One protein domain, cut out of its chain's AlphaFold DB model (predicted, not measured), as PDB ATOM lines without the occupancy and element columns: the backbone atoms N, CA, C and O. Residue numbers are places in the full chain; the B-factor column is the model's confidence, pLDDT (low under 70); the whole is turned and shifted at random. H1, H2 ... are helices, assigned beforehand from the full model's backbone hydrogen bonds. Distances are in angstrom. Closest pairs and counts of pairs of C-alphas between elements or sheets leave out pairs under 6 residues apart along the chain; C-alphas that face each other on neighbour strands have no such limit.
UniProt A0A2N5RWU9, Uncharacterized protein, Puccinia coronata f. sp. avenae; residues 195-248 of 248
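AT A GLANCE: This is residues 195 to 248 of the 248 residues of an uncharacterized protein of Puccinia coronata f. sp. avenae (UniProt A0A2N5RWU9). What shape is this? It is an open loop of chain: the short helix H1 makes a corner with the long helix H2, and residues 226 to 248, with no named element, run out from H2 and swing back towards H1. What makes it? The 54 printed residues have two named helices, H1 then H2, and no named strand; the class is all helix, with under half, 23 residues, in named elements. Is it compact? It is loose, radius of gyration of the C-alphas 14.2 A, spanning 39 by 26 by 14 A.

IN THESE COORDINATES: Where is H1? H1 is residues 200 to 205, from C-alpha 200 at (133.964, 142.356, 168.187). Where is H2? H2 is residues 209 to 225, 24.3 A long, ending at C-alpha 225 at (131.227, 143.380, 144.066).

HOW THE PARTS SIT: How do H1 and H2 meet? They touch only at the corner by their tight link, H2 with residues 209 to 213 alone; the closest C-alphas, of Ala 203 and Ser 209, are 5.6 A apart. How do they run? They run opposite ways at a steep tilt of 44 degrees. What of their backbones? In both helices every O i to N i+4 pair is within hydrogen-bond range.

THE WHOLE: What stands free? Residues 217 to 243, of which 217 to 225 belong to H2. How large is it? The farthest C-alphas, of Val 195 and Thr 235, are 40.2 A apart. Is anything cut or uncertain? The printed part has no cut, and no printed residue is under 70 in pLDDT.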
ATOM      1  N   VAL A 195     127.278 153.072 175.226       70.12
ATOM      2  CA  VAL A 195     128.662 152.600 175.323       70.12
ATOM      3  C   VAL A 195     128.915 151.732 174.103       70.12
ATOM      4  O   VAL A 195     128.556 150.555 174.096       70.12
ATOM      5  N   ASP A 196     129.516 152.322 173.076       79.50
ATOM      6  CA  ASP A 196     129.824 151.592 171.851       79.50
ATOM      7  C   ASP A 196     130.796 150.434 172.149       79.50
ATOM      8  O   ASP A 196     131.729 150.572 172.962       79.50
ATOM      9  N   PRO A 197     130.587 149.257 171.539       82.50
ATOM     10  CA  PRO A 197     131.381 148.086 171.857       82.50
ATOM     11  C   PRO A 197     132.827 148.267 171.385       82.50
ATOM     12  O   PRO A 197     133.123 148.418 170.208       82.50
ATOM     13  N   LYS A 198     133.781 148.172 172.314       82.56
ATOM     14  CA  LYS A 198     135.212 148.367 172.014       82.56
ATOM     15  C   LYS A 198     135.879 147.163 171.337       82.56
ATOM     16  O   LYS A 198     137.057 147.223 171.002       82.56
ATOM     17  N   SER A 199     135.162 146.051 171.193       84.94
ATOM     18  CA  SER A 199     135.667 144.820 170.580       84.94
ATOM     19  C   SER A 199     134.548 144.055 169.883       84.94
ATOM     20  O   SER A 199     133.393 144.133 170.304       84.94
ATOM     21  N   HIS A 200     134.904 143.244 168.883       87.00
ATOM     22  CA  HIS A 200     133.964 142.356 168.187       87.00
ATOM     23  C   HIS A 200     133.202 141.451 169.172       87.00
ATOM     24  O   HIS A 200     131.988 141.303 169.080       87.00
ATOM     25  N   ALA A 201     133.878 140.917 170.198       86.56
ATOM     26  CA  ALA A 201     133.226 140.099 171.223       86.56
ATOM     27  C   ALA A 201     132.163 140.869 172.028       86.56
ATOM     28  O   ALA A 201     131.149 140.287 172.409       86.56
ATOM     29  N   MET A 202     132.371 142.165 172.285       86.69
ATOM     30  CA  MET A 202     131.359 143.017 172.919       86.69
ATOM     31  C   MET A 202     130.212 143.340 171.956       86.69
ATOM     32  O   MET A 202     129.062 143.310 172.380       86.69
ATOM     33  N   ALA A 203     130.507 143.594 170.677       88.06
ATOM     34  CA  ALA A 203     129.503 143.889 169.653       88.06
ATOM     35  C   ALA A 203     128.570 142.695 169.408       88.06
ATOM     36  O   ALA A 203     127.357 142.846 169.351       88.06
ATOM     37  N   MET A 204     129.118 141.479 169.369       91.12
ATOM     38  CA  MET A 204     128.326 140.260 169.177       91.12
ATOM     39  C   MET A 204     127.489 139.869 170.399       91.12
ATOM     40  O   MET A 204     126.548 139.092 170.269       91.12
ATOM     41  N   ARG A 205     127.818 140.397 171.582       88.81
ATOM     42  CA  ARG A 205     127.036 140.217 172.815       88.81
ATOM     43  C   ARG A 205     126.063 141.367 173.074       88.81
ATOM     44  O   ARG A 205     125.294 141.282 174.029       88.81
ATOM     45  N   SER A 206     126.117 142.444 172.288       86.94
ATOM     46  CA  SER A 206     125.226 143.585 172.466       86.94
ATOM     47  C   SER A 206     123.850 143.314 171.856       86.94
ATOM     48  O   SER A 206     123.661 142.412 171.035       86.94
ATOM     49  N   VAL A 207     122.880 144.133 172.256       88.25
ATOM     50  CA  VAL A 207     121.517 144.105 171.702       88.25
ATOM     51  C   VAL A 207     121.498 144.378 170.195       88.25
ATOM     52  O   VAL A 207     120.652 143.845 169.486       88.25
ATOM     53  N   ASP A 208     122.488 145.117 169.695       88.62
ATOM     54  CA  ASP A 208     122.632 145.469 168.282       88.62
ATOM     55  C   ASP A 208     123.481 144.467 167.489       88.62
ATOM     56  O   ASP A 208     123.868 144.747 166.355       88.62
ATOM     57  N   SER A 209     123.780 143.292 168.052       89.75
ATOM     58  CA  SER A 209     124.607 142.264 167.401       89.75
ATOM     59  C   SER A 209     124.146 141.918 165.981       89.75
ATOM     60  O   SER A 209     124.977 141.747 165.089       89.75
ATOM     61  N   ASP A 210     122.837 141.886 165.729       91.31
ATOM     62  CA  ASP A 210     122.291 141.634 164.394       91.31
ATOM     63  C   ASP A 210     122.578 142.776 163.410       91.31
ATOM     64  O   ASP A 210     122.828 142.523 162.229       91.31
ATOM     65  N   HIS A 211     122.587 144.027 163.877       90.12
ATOM     66  CA  HIS A 211     122.978 145.176 163.059       90.12
ATOM     67  C   HIS A 211     124.469 145.120 162.719       90.12
ATOM     68  O   HIS A 211     124.832 145.330 161.561       90.12
ATOM     69  N   TRP A 212     125.320 144.750 163.681       91.00
ATOM     70  CA  TRP A 212     126.758 144.591 163.453       91.00
ATOM     71  C   TRP A 212     127.069 143.482 162.449       91.00
ATOM     72  O   TRP A 212     127.809 143.720 161.498       91.00
ATOM     73  N   LYS A 213     126.427 142.313 162.571       91.00
ATOM     74  CA  LYS A 213     126.571 141.217 161.595       91.00
ATOM     75  C   LYS A 213     126.146 141.632 160.189       91.00
ATOM     76  O   LYS A 213     126.822 141.308 159.217       91.00
ATOM     77  N   LYS A 214     125.031 142.362 160.069       90.88
ATOM     78  CA  LYS A 214     124.569 142.889 158.775       90.88
ATOM     79  C   LYS A 214     125.562 143.893 158.189       90.88
ATOM     80  O   LYS A 214     125.794 143.864 156.984       90.88
ATOM     81  N   ALA A 215     126.150 144.758 159.014       89.31
ATOM     82  CA  ALA A 215     127.156 145.719 158.573       89.31
ATOM     83  C   ALA A 215     128.446 145.028 158.098       89.31
ATOM     84  O   ALA A 215     128.954 145.370 157.034       89.31
ATOM     85  N   GLU A 216     128.928 144.021 158.833       90.81
ATOM     86  CA  GLU A 216     130.094 143.213 158.446       90.81
ATOM     87  C   GLU A 216     129.852 142.478 157.122       90.81
ATOM     88  O   GLU A 216     130.673 142.561 156.208       90.81
ATOM     89  N   ALA A 217     128.688 141.838 156.972       90.19
ATOM     90  CA  ALA A 217     128.305 141.171 155.730       90.19
ATOM     91  C   ALA A 217     128.197 142.153 154.550       90.19
ATOM     92  O   ALA A 217     128.664 141.845 153.455       90.19
ATOM     93  N   LYS A 218     127.629 143.349 154.769       89.19
ATOM     94  CA  LYS A 218     127.536 144.392 153.737       89.19
ATOM     95  C   LYS A 218     128.917 144.871 153.291       89.19
ATOM     96  O   LYS A 218     129.128 145.076 152.100       89.19
ATOM     97  N   GLU A 219     129.856 145.053 154.219       88.69
ATOM     98  CA  GLU A 219     131.224 145.448 153.873       88.69
ATOM     99  C   GLU A 219     131.913 144.353 153.047       88.69
ATOM    100  O   GLU A 219     132.470 144.669 152.001       88.69
ATOM    101  N   ILE A 220     131.810 143.078 153.445       87.94
ATOM    102  CA  ILE A 220     132.382 141.949 152.686       87.94
ATOM    103  C   ILE A 220     131.781 141.874 151.278       87.94
ATOM    104  O   ILE A 220     132.525 141.754 150.308       87.94
ATOM    105  N   GLN A 221     130.457 141.991 151.150       88.50
ATOM    106  CA  GLN A 221     129.797 141.967 149.845       88.50
ATOM    107  C   GLN A 221     130.275 143.118 148.957       88.50
ATOM    108  O   GLN A 221     130.633 142.885 147.808       88.50
ATOM    109  N   ASN A 222     130.401 144.329 149.509       87.38
ATOM    110  CA  ASN A 222     130.947 145.461 148.763       87.38
ATOM    111  C   ASN A 222     132.367 145.183 148.236       87.38
ATOM    112  O   ASN A 222     132.714 145.668 147.164       87.38
ATOM    113  N   MET A 223     133.196 144.441 148.980       87.69
ATOM    114  CA  MET A 223     134.548 144.079 148.535       87.69
ATOM    115  C   MET A 223     134.538 143.057 147.398       87.69
ATOM    116  O   MET A 223     135.391 143.140 146.516       87.69
ATOM    117  N   ILE A 224     133.583 142.121 147.420       86.50
ATOM    118  CA  ILE A 224     133.368 141.138 146.351       86.50
ATOM    119  C   ILE A 224     132.872 141.846 145.088       86.50
ATOM    120  O   ILE A 224     133.457 141.665 144.030       86.50
ATOM    121  N   ASP A 225     131.855 142.700 145.208       87.31
ATOM    122  CA  ASP A 225     131.227 143.380 144.066       87.31
ATOM    123  C   ASP A 225     132.197 144.298 143.301       87.31
ATOM    124  O   ASP A 225     131.990 144.580 142.124       87.31
ATOM    125  N   HIS A 226     133.245 144.780 143.973       84.50
ATOM    126  CA  HIS A 226     134.246 145.683 143.400       84.50
ATOM    127  C   HIS A 226     135.580 144.988 143.090       84.50
ATOM    128  O   HIS A 226     136.569 145.683 142.849       84.50
ATOM    129  N   ASP A 227     135.627 143.650 143.135       86.38
ATOM    130  CA  ASP A 227     136.820 142.836 142.856       86.38
ATOM    131  C   ASP A 227     138.081 143.341 143.584       86.38
ATOM    132  O   ASP A 227     139.191 143.361 143.047       86.38
ATOM    133  N   VAL A 228     137.923 143.787 144.838       85.06
ATOM    134  CA  VAL A 228     139.011 144.435 145.594       85.06
ATOM    135  C   VAL A 228     140.156 143.456 145.869       85.06
ATOM    136  O   VAL A 228     141.311 143.867 146.006       85.06
ATOM    137  N   TRP A 229     139.852 142.158 145.961       83.56
ATOM    138  CA  TRP A 229     140.802 141.104 146.300       83.56
ATOM    139  C   TRP A 229     140.864 140.020 145.232       83.56
ATOM    140  O   TRP A 229     139.857 139.619 144.658       83.56
ATOM    141  N   ILE A 230     142.064 139.475 145.046       83.38
ATOM    142  CA  ILE A 230     142.303 138.302 144.210       83.38
ATOM    143  C   ILE A 230     142.395 137.084 145.127       83.38
ATOM    144  O   ILE A 230     143.185 137.064 146.074       83.38
ATOM    145  N   VAL A 231     141.605 136.053 144.835       86.31
ATOM    146  CA  VAL A 231     141.672 134.780 145.556       86.31
ATOM    147  C   VAL A 231     142.924 134.024 145.111       86.31
ATOM    148  O   VAL A 231     143.088 133.716 143.932       86.31
ATOM    149  N   ARG A 232     143.805 133.704 146.062       88.06
ATOM    150  CA  ARG A 232     144.987 132.856 145.846       88.06
ATOM    151  C   ARG A 232     145.010 131.701 146.838       88.06
ATOM    152  O   ARG A 232     144.409 131.789 147.907       88.06
ATOM    153  N   GLN A 233     145.729 130.634 146.501       89.94
ATOM    154  CA  GLN A 233     145.990 129.558 147.455       89.94
ATOM    155  C   GLN A 233     146.884 130.064 148.593       89.94
ATOM    156  O   GLN A 233     147.830 130.820 148.361       89.94
ATOM    157  N   CYS A 234     146.542 129.659 149.816       89.19
ATOM    158  CA  CYS A 234     147.323 129.958 151.011       89.19
ATOM    159  C   CYS A 234     148.622 129.149 150.983       89.19
ATOM    160  O   CYS A 234     148.597 127.948 150.709       89.19
ATOM    161  N   THR A 235     149.737 129.808 151.261       92.38
ATOM    162  CA  THR A 235     151.057 129.199 151.435       92.38
ATOM    163  C   THR A 235     151.461 129.259 152.906       92.38
ATOM    164  O   THR A 235     150.972 130.110 153.644       92.38
ATOM    165  N   ASP A 236     152.351 128.371 153.352       88.19
ATOM    166  CA  ASP A 236     152.730 128.273 154.774       88.19
ATOM    167  C   ASP A 236     153.412 129.546 155.325       88.19
ATOM    168  O   ASP A 236     153.415 129.779 156.535       88.19
ATOM    169  N   ASP A 237     153.939 130.406 154.445       91.88
ATOM    170  CA  ASP A 237     154.527 131.705 154.796       91.88
ATOM    171  C   ASP A 237     153.484 132.824 154.981       91.88
ATOM    172  O   ASP A 237     153.807 133.921 155.456       91.88
ATOM    173  N   ASP A 238     152.223 132.569 154.625       87.69
ATOM    174  CA  ASP A 238     151.168 133.570 154.672       87.69
ATOM    175  C   ASP A 238     150.666 133.788 156.094       87.69
ATOM    176  O   ASP A 238     150.017 132.949 156.719       87.69
ATOM    177  N   LYS A 239     150.933 134.988 156.605       86.00
ATOM    178  CA  LYS A 239     150.428 135.424 157.903       86.00
ATOM    179  C   LYS A 239     149.068 136.094 157.735       86.00
ATOM    180  O   LYS A 239     148.901 136.908 156.822       86.00
ATOM    181  N   PRO A 240     148.107 135.823 158.634       82.56
ATOM    182  CA  PRO A 240     146.834 136.519 158.613       82.56
ATOM    183  C   PRO A 240     147.056 138.017 158.840       82.56
ATOM    184  O   PRO A 240     147.817 138.429 159.720       82.56
ATOM    185  N   ILE A 241     146.369 138.839 158.050       80.25
ATOM    186  CA  ILE A 241     146.354 140.289 158.247       80.25
ATOM    187  C   ILE A 241     145.464 140.579 159.455       80.25
ATOM    188  O   ILE A 241     144.314 140.146 159.511       80.25
ATOM    189  N   ALA A 242     145.988 141.324 160.426       75.69
ATOM    190  CA  ALA A 242     145.193 141.770 161.560       75.69
ATOM    191  C   ALA A 242     144.123 142.767 161.081       75.69
ATOM    192  O   ALA A 242     144.442 143.886 160.683       75.69
ATOM    193  N   SER A 243     142.852 142.367 161.121       70.19
ATOM    194  CA  SER A 243     141.713 143.237 160.819       70.19
ATOM    195  C   SER A 243     141.149 143.851 162.100       70.19
ATOM    196  O   SER A 243     140.750 143.129 163.016       70.19
ATOM    197  N   THR A 244     141.068 145.180 162.160       76.50
ATOM    198  CA  THR A 244     140.438 145.910 163.270       76.50
ATOM    199  C   THR A 244     139.090 146.477 162.843       76.50
ATOM    200  O   THR A 244     139.037 147.388 162.018       76.50
ATOM    201  N   TRP A 245     138.011 145.973 163.441       80.88
ATOM    202  CA  TRP A 245     136.671 146.546 163.310       80.88
ATOM    203  C   TRP A 245     136.463 147.637 164.361       80.88
ATOM    204  O   TRP A 245     136.755 147.436 165.542       80.88
ATOM    205  N   ALA A 246     135.966 148.796 163.930       81.88
ATOM    206  CA  ALA A 246     135.582 149.887 164.815       81.88
ATOM    207  C   ALA A 246     134.054 149.966 164.869       81.88
ATOM    208  O   ALA A 246     133.426 150.369 163.893       81.88
ATOM    209  N   TYR A 247     133.477 149.590 166.007       81.06
ATOM    210  CA  TYR A 247     132.045 149.708 166.259       81.06
ATOM    211  C   TYR A 247     131.778 151.075 166.896       81.06
ATOM    212  O   TYR A 247     132.379 151.398 167.924       81.06
ATOM    213  N   ARG A 248     130.972 151.902 166.227       74.81
ATOM    214  CA  ARG A 248     130.631 153.288 166.581       74.81
ATOM    215  C   ARG A 248     129.237 153.623 166.073       74.81
ATOM    216  O   ARG A 248     128.833 152.971 165.084       74.81
TER     217      ARG A 248